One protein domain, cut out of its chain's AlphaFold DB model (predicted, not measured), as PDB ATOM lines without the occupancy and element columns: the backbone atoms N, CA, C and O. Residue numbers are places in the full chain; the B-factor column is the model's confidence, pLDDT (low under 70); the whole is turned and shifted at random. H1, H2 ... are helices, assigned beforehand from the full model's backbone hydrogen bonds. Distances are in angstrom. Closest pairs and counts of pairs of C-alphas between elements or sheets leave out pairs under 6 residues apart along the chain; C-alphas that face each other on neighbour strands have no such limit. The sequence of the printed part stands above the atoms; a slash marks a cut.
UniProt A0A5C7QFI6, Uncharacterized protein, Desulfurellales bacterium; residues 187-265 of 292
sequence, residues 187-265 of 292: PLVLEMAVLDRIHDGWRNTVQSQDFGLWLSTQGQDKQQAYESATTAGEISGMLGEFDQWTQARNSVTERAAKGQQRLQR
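What this domain is: This is residues 187 to 265 of the 292 residues of an uncharacterized protein of Desulfurellales bacterium (UniProt A0A5C7QFI6). One long helix, H5, makes the long axis; short helices H1 to H4 gather beside its residues 232 to 245, and its residues 247 to 265 stick out as an arm. The printed part has 79 residues, with five named helices, H1 to H5 in order: all helix. It is loose, with a radius of gyration of the C-alphas of 16.2 A, and spans 59 by 29 by 17 A.

Where its parts are: H5, residues 232 to 265, runs 48.6 A to C-alpha 265 at (118.491, 131.257, 217.696). H1, residues 187 to 198, runs 16.7 A from C-alpha 187 at (96.576, 175.467, 186.149). H2 is residues 202 to 206, H3 209 to 217, H4 220 to 228.

How they stand to each other: H5 is the hub. H1 touches it at a shallow tilt of 27 degrees, the same way; the closest C-alphas, of Leu 195 and Ala 232, are 5.4 A apart. H3, about perpendicular at 78 degrees, only just touches H5, with 3 pairs of C-alphas within 8 A, the closest those of Phe 211 and Phe 242, 7.0 A. H4 only just touches H5, also with 3 pairs, the closest those of Tyr 226 and Ile 235, 7.2 A. H2 is close to H5 but not clearly touching. Every helix has its O i to N i+4 pairs within hydrogen-bond range.

The domain as a whole: The printed part has no cut; its links are tight. Residues 187 to 188 are under pLDDT 70.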
ATOM      1  N   PRO A 187      97.054 175.924 184.843       66.62
ATOM      2  CA  PRO A 187      96.576 175.467 186.149       66.62
ATOM      3  C   PRO A 187      97.104 174.067 186.497       66.62
ATOM      4  O   PRO A 187      97.421 173.804 187.654       66.62
ATOM      5  N   LEU A 188      97.331 173.215 185.491       68.19
ATOM      6  CA  LEU A 188      97.949 171.898 185.647       68.19
ATOM      7  C   LEU A 188      99.403 171.954 186.159       68.19
ATOM      8  O   LEU A 188      99.822 171.116 186.956       68.19
ATOM      9  N   VAL A 189     100.193 172.937 185.719       72.06
ATOM     10  CA  VAL A 189     101.583 173.128 186.166       72.06
ATOM     11  C   VAL A 189     101.619 173.596 187.617       72.06
ATOM     12  O   VAL A 189     102.491 173.165 188.371       72.06
ATOM     13  N   LEU A 190     100.658 174.428 188.030       77.06
ATOM     14  CA  LEU A 190     100.534 174.851 189.423       77.06
ATOM     15  C   LEU A 190     100.132 173.677 190.329       77.06
ATOM     16  O   LEU A 190     100.771 173.467 191.356       77.06
ATOM     17  N   GLU A 191      99.142 172.879 189.922       76.38
ATOM     18  CA  GLU A 191      98.725 171.664 190.639       76.38
ATOM     19  C   GLU A 191      99.869 170.642 190.746       76.38
ATOM     20  O   GLU A 191     100.131 170.104 191.824       76.38
ATOM     21  N   MET A 192     100.638 170.435 189.669       77.44
ATOM     22  CA  MET A 192     101.842 169.597 189.728       77.44
ATOM     23  C   MET A 192     102.916 170.169 190.656       77.44
ATOM     24  O   MET A 192     103.553 169.399 191.368       77.44
ATOM     25  N   ALA A 193     103.117 171.488 190.689       77.88
ATOM     26  CA  ALA A 193     104.074 172.108 191.607       77.88
ATOM     27  C   ALA A 193     103.634 171.973 193.077       77.88
ATOM     28  O   ALA A 193     104.474 171.841 193.970       77.88
ATOM     29  N   VAL A 194     102.322 171.975 193.338       81.56
ATOM     30  CA  VAL A 194     101.758 171.681 194.662       81.56
ATOM     31  C   VAL A 194     102.002 170.217 195.033       81.56
ATOM     32  O   VAL A 194     102.484 169.958 196.135       81.56
ATOM     33  N   LEU A 195     101.766 169.270 194.119       80.12
ATOM     34  CA  LEU A 195     102.102 167.853 194.317       80.12
ATOM     35  C   LEU A 195     103.587 167.635 194.593       80.12
ATOM     36  O   LEU A 195     103.926 166.954 195.556       80.12
ATOM     37  N   ASP A 196     104.459 168.236 193.781       82.00
ATOM     38  CA  ASP A 196     105.911 168.124 193.928       82.00
ATOM     39  C   ASP A 196     106.369 168.654 195.304       82.00
ATOM     40  O   ASP A 196     107.324 168.130 195.859       82.00
ATOM     41  N   ARG A 197     105.661 169.632 195.894       80.56
ATOM     42  CA  ARG A 197     105.950 170.168 197.238       80.56
ATOM     43  C   ARG A 197     105.386 169.326 198.387       80.56
ATOM     44  O   ARG A 197     105.956 169.343 199.476       80.56
ATOM     45  N   ILE A 198     104.231 168.687 198.202       80.06
ATOM     46  CA  ILE A 198     103.569 167.898 199.259       80.06
ATOM     47  C   ILE A 198     104.145 166.478 199.307       80.06
ATOM     48  O   ILE A 198     104.365 165.941 200.390       80.06
ATOM     49  N   HIS A 199     104.415 165.890 198.144       78.44
ATOM     50  CA  HIS A 199     104.955 164.547 198.001       78.44
ATOM     51  C   HIS A 199     106.244 164.587 197.177       78.44
ATOM     52  O   HIS A 199     106.248 164.319 195.976       78.44
ATOM     53  N   ASP A 200     107.364 164.885 197.836       81.44
ATOM     54  CA  ASP A 200     108.676 164.846 197.190       81.44
ATOM     55  C   ASP A 200     108.912 163.480 196.521       81.44
ATOM     56  O   ASP A 200     108.822 162.420 197.144       81.44
ATOM     57  N   GLY A 201     109.223 163.499 195.223       84.12
ATOM     58  CA  GLY A 201     109.521 162.284 194.466       84.12
ATOM     59  C   GLY A 201     108.309 161.424 194.093       84.12
ATOM     60  O   GLY A 201     108.517 160.323 193.585       84.12
ATOM     61  N   TRP A 202     107.069 161.910 194.254       87.69
ATOM     62  CA  TRP A 202     105.850 161.172 193.885       87.69
ATOM     63  C   TRP A 202     105.877 160.633 192.452       87.69
ATOM     64  O   TRP A 202     105.447 159.511 192.201       87.69
ATOM     65  N   ARG A 203     106.458 161.392 191.516       86.19
ATOM     66  CA  ARG A 203     106.622 160.979 190.114       86.19
ATOM     67  C   ARG A 203     107.429 159.689 189.988       86.19
ATOM     68  O   ARG A 203     107.095 158.840 189.171       86.19
ATOM     69  N   ASN A 204     108.464 159.527 190.812       89.50
ATOM     70  CA  ASN A 204     109.278 158.313 190.831       89.50
ATOM     71  C   ASN A 204     108.489 157.140 191.421       89.50
ATOM     72  O   ASN A 204     108.593 156.025 190.919       89.50
ATOM     73  N   THR A 205     107.682 157.394 192.456       88.69
ATOM     74  CA  THR A 205     106.804 156.386 193.061       88.69
ATOM     75  C   THR A 205     105.771 155.894 192.059       88.69
ATOM     76  O   THR A 205     105.645 154.694 191.853       88.69
ATOM     77  N   VAL A 206     105.099 156.806 191.362       88.56
ATOM     78  CA  VAL A 206     104.080 156.483 190.357       88.56
ATOM     79  C   VAL A 206     104.668 155.752 189.145       88.56
ATOM     80  O   VAL A 206     104.032 154.868 188.577       88.56
ATOM     81  N   GLN A 207     105.909 156.063 188.769       87.75
ATOM     82  CA  GLN A 207     106.643 155.343 187.721       87.75
ATOM     83  C   GLN A 207     107.278 154.030 188.208       87.75
ATOM     84  O   GLN A 207     107.865 153.298 187.407       87.75
ATOM     85  N   SER A 208     107.209 153.725 189.505       92.38
ATOM     86  CA  SER A 208     107.820 152.521 190.056       92.38
ATOM     87  C   SER A 208     107.050 151.263 189.649       92.38
ATOM     88  O   SER A 208     105.827 151.258 189.494       92.38
ATOM     89  N   GLN A 209     107.780 150.154 189.522       92.06
ATOM     90  CA  GLN A 209     107.172 148.852 189.240       92.06
ATOM     91  C   GLN A 209     106.245 148.396 190.373       92.06
ATOM     92  O   GLN A 209     105.220 147.777 190.101       92.06
ATOM     93  N   ASP A 210     106.571 148.724 191.628       91.12
ATOM     94  CA  ASP A 210     105.725 148.393 192.777       91.12
ATOM     95  C   ASP A 210     104.381 149.125 192.717       91.12
ATOM     96  O   ASP A 210     103.354 148.523 193.024       91.12
ATOM     97  N   PHE A 211     104.361 150.386 192.273       93.06
ATOM     98  CA  PHE A 211     103.113 151.127 192.087       93.06
ATOM     99  C   PHE A 211     102.270 150.544 190.954       93.06
ATOM    100  O   PHE A 211     101.072 150.355 191.131       93.06
ATOM    101  N   GLY A 212     102.886 150.172 189.827       91.94
ATOM    102  CA  GLY A 212     102.185 149.479 188.741       91.94
ATOM    103  C   GLY A 212     101.603 148.128 189.176       91.94
ATOM    104  O   GLY A 212     100.455 147.812 188.859       91.94
ATOM    105  N   LEU A 213     102.359 147.354 189.962       93.00
ATOM    106  CA  LEU A 213     101.881 146.102 190.549       93.00
ATOM    107  C   LEU A 213     100.700 146.365 191.488       93.00
ATOM    108  O   LEU A 213      99.653 145.739 191.345       93.00
ATOM    109  N   TRP A 214     100.838 147.316 192.409       94.44
ATOM    110  CA  TRP A 214      99.772 147.692 193.330       94.44
ATOM    111  C   TRP A 214      98.514 148.154 192.587       94.44
ATOM    112  O   TRP A 214      97.428 147.654 192.881       94.44
ATOM    113  N   LEU A 215      98.653 149.017 191.579       93.94
ATOM    114  CA  LEU A 215      97.547 149.524 190.767       93.94
ATOM    115  C   LEU A 215      96.831 148.390 190.015       93.94
ATOM    116  O   LEU A 215      95.603 148.368 189.963       93.94
ATOM    117  N   SER A 216      97.578 147.398 189.517       91.31
ATOM    118  CA  SER A 216      97.000 146.212 188.864       91.31
ATOM    119  C   SER A 216      96.178 145.333 189.812       91.31
ATOM    120  O   SER A 216      95.260 144.649 189.368       91.31
ATOM    121  N   THR A 217      96.472 145.376 191.118       92.31
ATOM    122  CA  THR A 217      95.682 144.675 192.146       92.31
ATOM    123  C   THR A 217      94.453 145.463 192.605       92.31
ATOM    124  O   THR A 217      93.610 144.907 193.307       92.31
ATOM    125  N   GLN A 218      94.333 146.739 192.221       93.38
ATOM    126  CA  GLN A 218      93.147 147.544 192.511       93.38
ATOM    127  C   GLN A 218      92.007 147.236 191.527       93.38
ATOM    128  O   GLN A 218      92.230 146.728 190.429       93.38
ATOM    129  N   GLY A 219      90.771 147.571 191.911       90.56
ATOM    130  CA  GLY A 219      89.604 147.463 191.029       90.56
ATOM    131  C   GLY A 219      89.656 148.432 189.839       90.56
ATOM    132  O   GLY A 219      90.367 149.439 189.878       90.56
ATOM    133  N   GLN A 220      88.863 148.156 188.795       88.50
ATOM    134  CA  GLN A 220      88.809 148.981 187.578       88.50
ATOM    135  C   GLN A 220      88.525 150.462 187.864       88.50
ATOM    136  O   GLN A 220      89.130 151.322 187.230       88.50
ATOM    137  N   ASP A 221      87.689 150.769 188.858       87.44
ATOM    138  CA  ASP A 221      87.356 152.152 189.222       87.44
ATOM    139  C   ASP A 221      88.593 152.960 189.642       87.44
ATOM    140  O   ASP A 221      88.742 154.127 189.288       87.44
ATOM    141  N   LYS A 222      89.522 152.332 190.371       86.56
ATOM    142  CA  LYS A 222      90.759 152.972 190.842       86.56
ATOM    143  C   LYS A 222      91.777 153.143 189.718       86.56
ATOM    144  O   LYS A 222      92.484 154.146 189.688       86.56
ATOM    145  N   GLN A 223      91.822 152.191 188.790       88.56
ATOM    146  CA  GLN A 223      92.670 152.275 187.600       88.56
ATOM    147  C   GLN A 223      92.206 153.412 186.683       88.56
ATOM    148  O   GLN A 223      93.014 154.250 186.297       88.56
ATOM    149  N   GLN A 224      90.898 153.508 186.427       88.44
ATOM    150  CA  GLN A 224      90.318 154.607 185.650       88.44
ATOM    151  C   GLN A 224      90.499 155.954 186.345       88.44
ATOM    152  O   GLN A 224      90.873 156.930 185.699       88.44
ATOM    153  N   ALA A 225      90.286 156.005 187.665       85.06
ATOM    154  CA  ALA A 225      90.520 157.217 188.434       85.06
ATOM    155  C   ALA A 225      91.968 157.693 188.263       85.06
ATOM    156  O   ALA A 225      92.173 158.878 188.032       85.06
ATOM    157  N   TYR A 226      92.952 156.787 188.305       87.19
ATOM    158  CA  TYR A 226      94.361 157.123 188.082       87.19
ATOM    159  C   TYR A 226      94.630 157.629 186.655       87.19
ATOM    160  O   TYR A 226      95.342 158.614 186.482       87.19
ATOM    161  N   GLU A 227      94.029 157.011 185.635       86.38
ATOM    162  CA  GLU A 227      94.158 157.456 184.239       86.38
ATOM    163  C   GLU A 227      93.551 158.847 183.999       86.38
ATOM    164  O   GLU A 227      94.066 159.619 183.190       86.38
ATOM    165  N   SER A 228      92.468 159.180 184.709       85.38
ATOM    166  CA  SER A 228      91.817 160.494 184.645       85.38
ATOM    167  C   SER A 228      92.387 161.532 185.617       85.38
ATOM    168  O   SER A 228      92.064 162.716 185.492       85.38
ATOM    169  N   ALA A 229      93.209 161.109 186.585       83.00
ATOM    170  CA  ALA A 229      93.672 161.965 187.668       83.00
ATOM    171  C   ALA A 229      94.569 163.079 187.117       83.00
ATOM    172  O   ALA A 229      95.706 162.858 186.705       83.00
ATOM    173  N   THR A 230      94.045 164.301 187.129       75.75
ATOM    174  CA  THR A 230      94.780 165.520 186.742       75.75
ATOM    175  C   THR A 230      94.989 166.463 187.921       75.75
ATOM    176  O   THR A 230      95.731 167.439 187.808       75.75
ATOM    177  N   THR A 231      94.382 166.148 189.067       77.62
ATOM    178  CA  THR A 231      94.362 167.010 190.249       77.62
ATOM    179  C   THR A 231      95.345 166.534 191.313       77.62
ATOM    180  O   THR A 231      95.508 165.331 191.539       77.62
ATOM    181  N   ALA A 232      95.931 167.477 192.060       77.75
ATOM    182  CA  ALA A 232      96.833 167.160 193.163       77.75
ATOM    183  C   ALA A 232      96.192 166.282 194.248       77.75
ATOM    184  O   ALA A 232      96.824 165.364 194.773       77.75
ATOM    185  N   GLY A 233      94.924 166.537 194.573       79.38
ATOM    186  CA  GLY A 233      94.214 165.795 195.615       79.38
ATOM    187  C   GLY A 233      94.014 164.314 195.283       79.38
ATOM    188  O   GLY A 233      94.181 163.463 196.154       79.38
ATOM    189  N   GLU A 234      93.702 163.999 194.027       84.00
ATOM    190  CA  GLU A 234      93.397 162.631 193.584       84.00
ATOM    191  C   GLU A 234      94.651 161.758 193.592       84.00
ATOM    192  O   GLU A 234      94.658 160.671 194.174       84.00
ATOM    193  N   ILE A 235      95.739 162.286 193.023       84.12
ATOM    194  CA  ILE A 235      97.043 161.620 193.002       84.12
ATOM    195  C   ILE A 235      97.563 161.438 194.434       84.12
ATOM    196  O   ILE A 235      97.992 160.342 194.789       84.12
ATOM    197  N   SER A 236      97.458 162.462 195.290       85.06
ATOM    198  CA  SER A 236      97.884 162.363 196.697       85.06
ATOM    199  C   SER A 236      97.093 161.303 197.470       85.06
ATOM    200  O   SER A 236      97.671 160.547 198.248       85.06
ATOM    201  N   GLY A 237      95.780 161.206 197.235       87.56
ATOM    202  CA  GLY A 237      94.939 160.170 197.836       87.56
ATOM    203  C   GLY A 237      95.391 158.761 197.449       87.56
ATOM    204  O   GLY A 237      95.556 157.905 198.318       87.56
ATOM    205  N   MET A 238      95.673 158.534 196.162       88.75
ATOM    206  CA  MET A 238      96.185 157.248 195.668       88.75
ATOM    207  C   MET A 238      97.577 156.927 196.209       88.75
ATOM    208  O   MET A 238      97.833 155.786 196.589       88.75
ATOM    209  N   LEU A 239      98.466 157.920 196.294       90.06
ATOM    210  CA  LEU A 239      99.771 157.733 196.926       90.06
ATOM    211  C   LEU A 239      99.635 157.347 198.397       90.06
ATOM    212  O   LEU A 239     100.345 156.458 198.856       90.06
ATOM    213  N   GLY A 240      98.692 157.949 199.123       90.69
ATOM    214  CA  GLY A 240      98.408 157.576 200.505       90.69
ATOM    215  C   GLY A 240      97.929 156.127 200.652       90.69
ATOM    216  O   GLY A 240      98.293 155.453 201.617       90.69
ATOM    217  N   GLU A 241      97.133 155.618 199.708       91.06
ATOM    218  CA  GLU A 241      96.712 154.209 199.684       91.06
ATOM    219  C   GLU A 241      97.880 153.269 199.333       91.06
ATOM    220  O   GLU A 241      98.058 152.226 199.972       91.06
ATOM    221  N   PHE A 242      98.724 153.659 198.374       93.44
ATOM    222  CA  PHE A 242      99.935 152.922 198.012       93.44
ATOM    223  C   PHE A 242     100.946 152.848 199.168       93.44
ATOM    224  O   PHE A 242     101.512 151.785 199.441       93.44
ATOM    225  N   ASP A 243     101.148 153.950 199.890       92.62
ATOM    226  CA  ASP A 243     102.038 153.995 201.049       92.62
ATOM    227  C   ASP A 243     101.530 153.082 202.168       92.62
ATOM    228  O   ASP A 243     102.313 152.341 202.765       92.62
ATOM    229  N   GLN A 244     100.217 153.065 202.423       92.88
ATOM    230  CA  GLN A 244      99.607 152.142 203.384       92.88
ATOM    231  C   GLN A 244      99.830 150.681 202.989       92.88
ATOM    232  O   GLN A 244     100.217 149.864 203.828       92.88
ATOM    233  N   TRP A 245      99.643 150.349 201.710       93.38
ATOM    234  CA  TRP A 245      99.922 149.009 201.197       93.38
ATOM    235  C   TRP A 245     101.399 148.628 201.362       93.38
ATOM    236  O   TRP A 245     101.716 147.538 201.850       93.38
ATOM    237  N   THR A 246     102.311 149.544 201.037       92.50
ATOM    238  CA  THR A 246     103.758 149.334 201.169       92.50
ATOM    239  C   THR A 246     104.156 149.128 202.632       92.50
ATOM    240  O   THR A 246     104.905 148.203 202.954       92.50
ATOM    241  N   GLN A 247     103.613 149.932 203.550       93.38
ATOM    242  CA  GLN A 247     103.826 149.775 204.991       93.38
ATOM    243  C   GLN A 247     103.283 148.438 205.505       93.38
ATOM    244  O   GLN A 247     103.972 147.742 206.259       93.38
ATOM    245  N   ALA A 248     102.086 148.035 205.069       91.56
ATOM    246  CA  ALA A 248     101.500 146.751 205.434       91.56
ATOM    247  C   ALA A 248     102.396 145.589 204.979       91.56
ATOM    248  O   ALA A 248     102.759 144.740 205.802       91.56
ATOM    249  N   ARG A 249     102.839 145.606 203.716       90.19
ATOM    250  CA  ARG A 249     103.760 144.614 203.140       90.19
ATOM    251  C   ARG A 249     105.074 144.543 203.919       90.19
ATOM    252  O   ARG A 249     105.464 143.461 204.362       90.19
ATOM    253  N   ASN A 250     105.708 145.687 204.171       91.31
ATOM    254  CA  ASN A 250     106.963 145.754 204.923       91.31
ATOM    255  C   ASN A 250     106.803 145.225 206.356       91.31
ATOM    256  O   ASN A 250     107.678 144.513 206.850       91.31
ATOM    257  N   SER A 251     105.664 145.487 207.005       91.88
ATOM    258  CA  SER A 251     105.391 144.985 208.356       91.88
ATOM    259  C   SER A 251     105.287 143.454 208.411       91.88
ATOM    260  O   SER A 251     105.711 142.831 209.388       91.88
ATOM    261  N   VAL A 252     104.746 142.822 207.363       91.12
ATOM    262  CA  VAL A 252     104.664 141.358 207.259       91.12
ATOM    263  C   VAL A 252     106.061 140.775 207.068       91.12
ATOM    264  O   VAL A 252     106.437 139.844 207.784       91.12
ATOM    265  N   THR A 253     106.866 141.367 206.182       89.88
ATOM    266  CA  THR A 253     108.257 140.952 205.965       89.88
ATOM    267  C   THR A 253     109.101 141.102 207.232       89.88
ATOM    268  O   THR A 253     109.857 140.195 207.574       89.88
ATOM    269  N   GLU A 254     108.941 142.193 207.983       91.38
ATOM    270  CA  GLU A 254     109.676 142.411 209.232       91.38
ATOM    271  C   GLU A 254     109.285 141.395 210.317       91.38
ATOM    272  O   GLU A 254     110.152 140.853 211.012       91.38
ATOM    273  N   ARG A 255     107.987 141.078 210.449       91.00
ATOM    274  CA  ARG A 255     107.522 140.022 211.366       91.00
ATOM    275  C   ARG A 255     108.079 138.655 210.969       91.00
ATOM    276  O   ARG A 255     108.561 137.933 211.843       91.00
ATOM    277  N   ALA A 256     108.074 138.327 209.677       90.44
ATOM    278  CA  ALA A 256     108.647 137.085 209.167       90.44
ATOM    279  C   ALA A 256     110.159 137.001 209.445       90.44
ATOM    280  O   ALA A 256     110.630 135.990 209.967       90.44
ATOM    281  N   ALA A 257     110.909 138.081 209.204       90.69
ATOM    282  CA  ALA A 257     112.343 138.150 209.484       90.69
ATOM    283  C   ALA A 257     112.652 137.976 210.982       90.69
ATOM    284  O   ALA A 257     113.524 137.187 211.353       90.69
ATOM    285  N   LYS A 258     111.901 138.645 211.870       90.94
ATOM    286  CA  LYS A 258     112.026 138.466 213.330       90.94
ATOM    287  C   LYS A 258     111.674 137.040 213.763       90.94
ATOM    288  O   LYS A 258     112.342 136.492 214.642       90.94
ATOM    289  N   GLY A 259     110.658 136.431 213.152       91.19
ATOM    290  CA  GLY A 259     110.296 135.029 213.365       91.19
ATOM    291  C   GLY A 259     111.435 134.080 212.986       91.19
ATOM    292  O   GLY A 259     111.838 133.249 213.799       91.19
ATOM    293  N   GLN A 260     112.033 134.273 211.808       89.00
ATOM    294  CA  GLN A 260     113.186 133.489 211.358       89.00
ATOM    295  C   GLN A 260     114.410 133.675 212.261       89.00
ATOM    296  O   GLN A 260     115.054 132.688 212.603       89.00
ATOM    297  N   GLN A 261     114.704 134.892 212.730       89.00
ATOM    298  CA  GLN A 261     115.799 135.118 213.684       89.00
ATOM    299  C   GLN A 261     115.582 134.381 215.012       89.00
ATOM    300  O   GLN A 261     116.530 133.840 215.583       89.00
ATOM    301  N   ARG A 262     114.341 134.331 215.516       87.38
ATOM    302  CA  ARG A 262     113.999 133.575 216.735       87.38
ATOM    303  C   ARG A 262     114.165 132.074 216.522       87.38
ATOM    304  O   ARG A 262     114.755 131.414 217.371       87.38
ATOM    305  N   LEU A 263     113.706 131.561 215.381       88.88
ATOM    306  CA  LEU A 263     113.867 130.156 215.005       88.88
ATOM    307  C   LEU A 263     115.348 129.786 214.853       88.88
ATOM    308  O   LEU A 263     115.787 128.797 215.428       88.88
ATOM    309  N   GLN A 264     116.149 130.610 214.173       87.12
ATOM    310  CA  GLN A 264     117.592 130.389 214.033       87.12
ATOM    311  C   GLN A 264     118.296 130.353 215.393       87.12
ATOM    312  O   GLN A 264     119.098 129.452 215.625       87.12
ATOM    313  N   ARG A 265     117.958 131.263 216.318       83.25
ATOM    314  CA  ARG A 265     118.491 131.257 217.696       83.25
ATOM    315  C   ARG A 265     118.028 130.059 218.526       83.25
ATOM    316  O   ARG A 265     118.754 129.652 219.423       83.25
TER     317      ARG A 265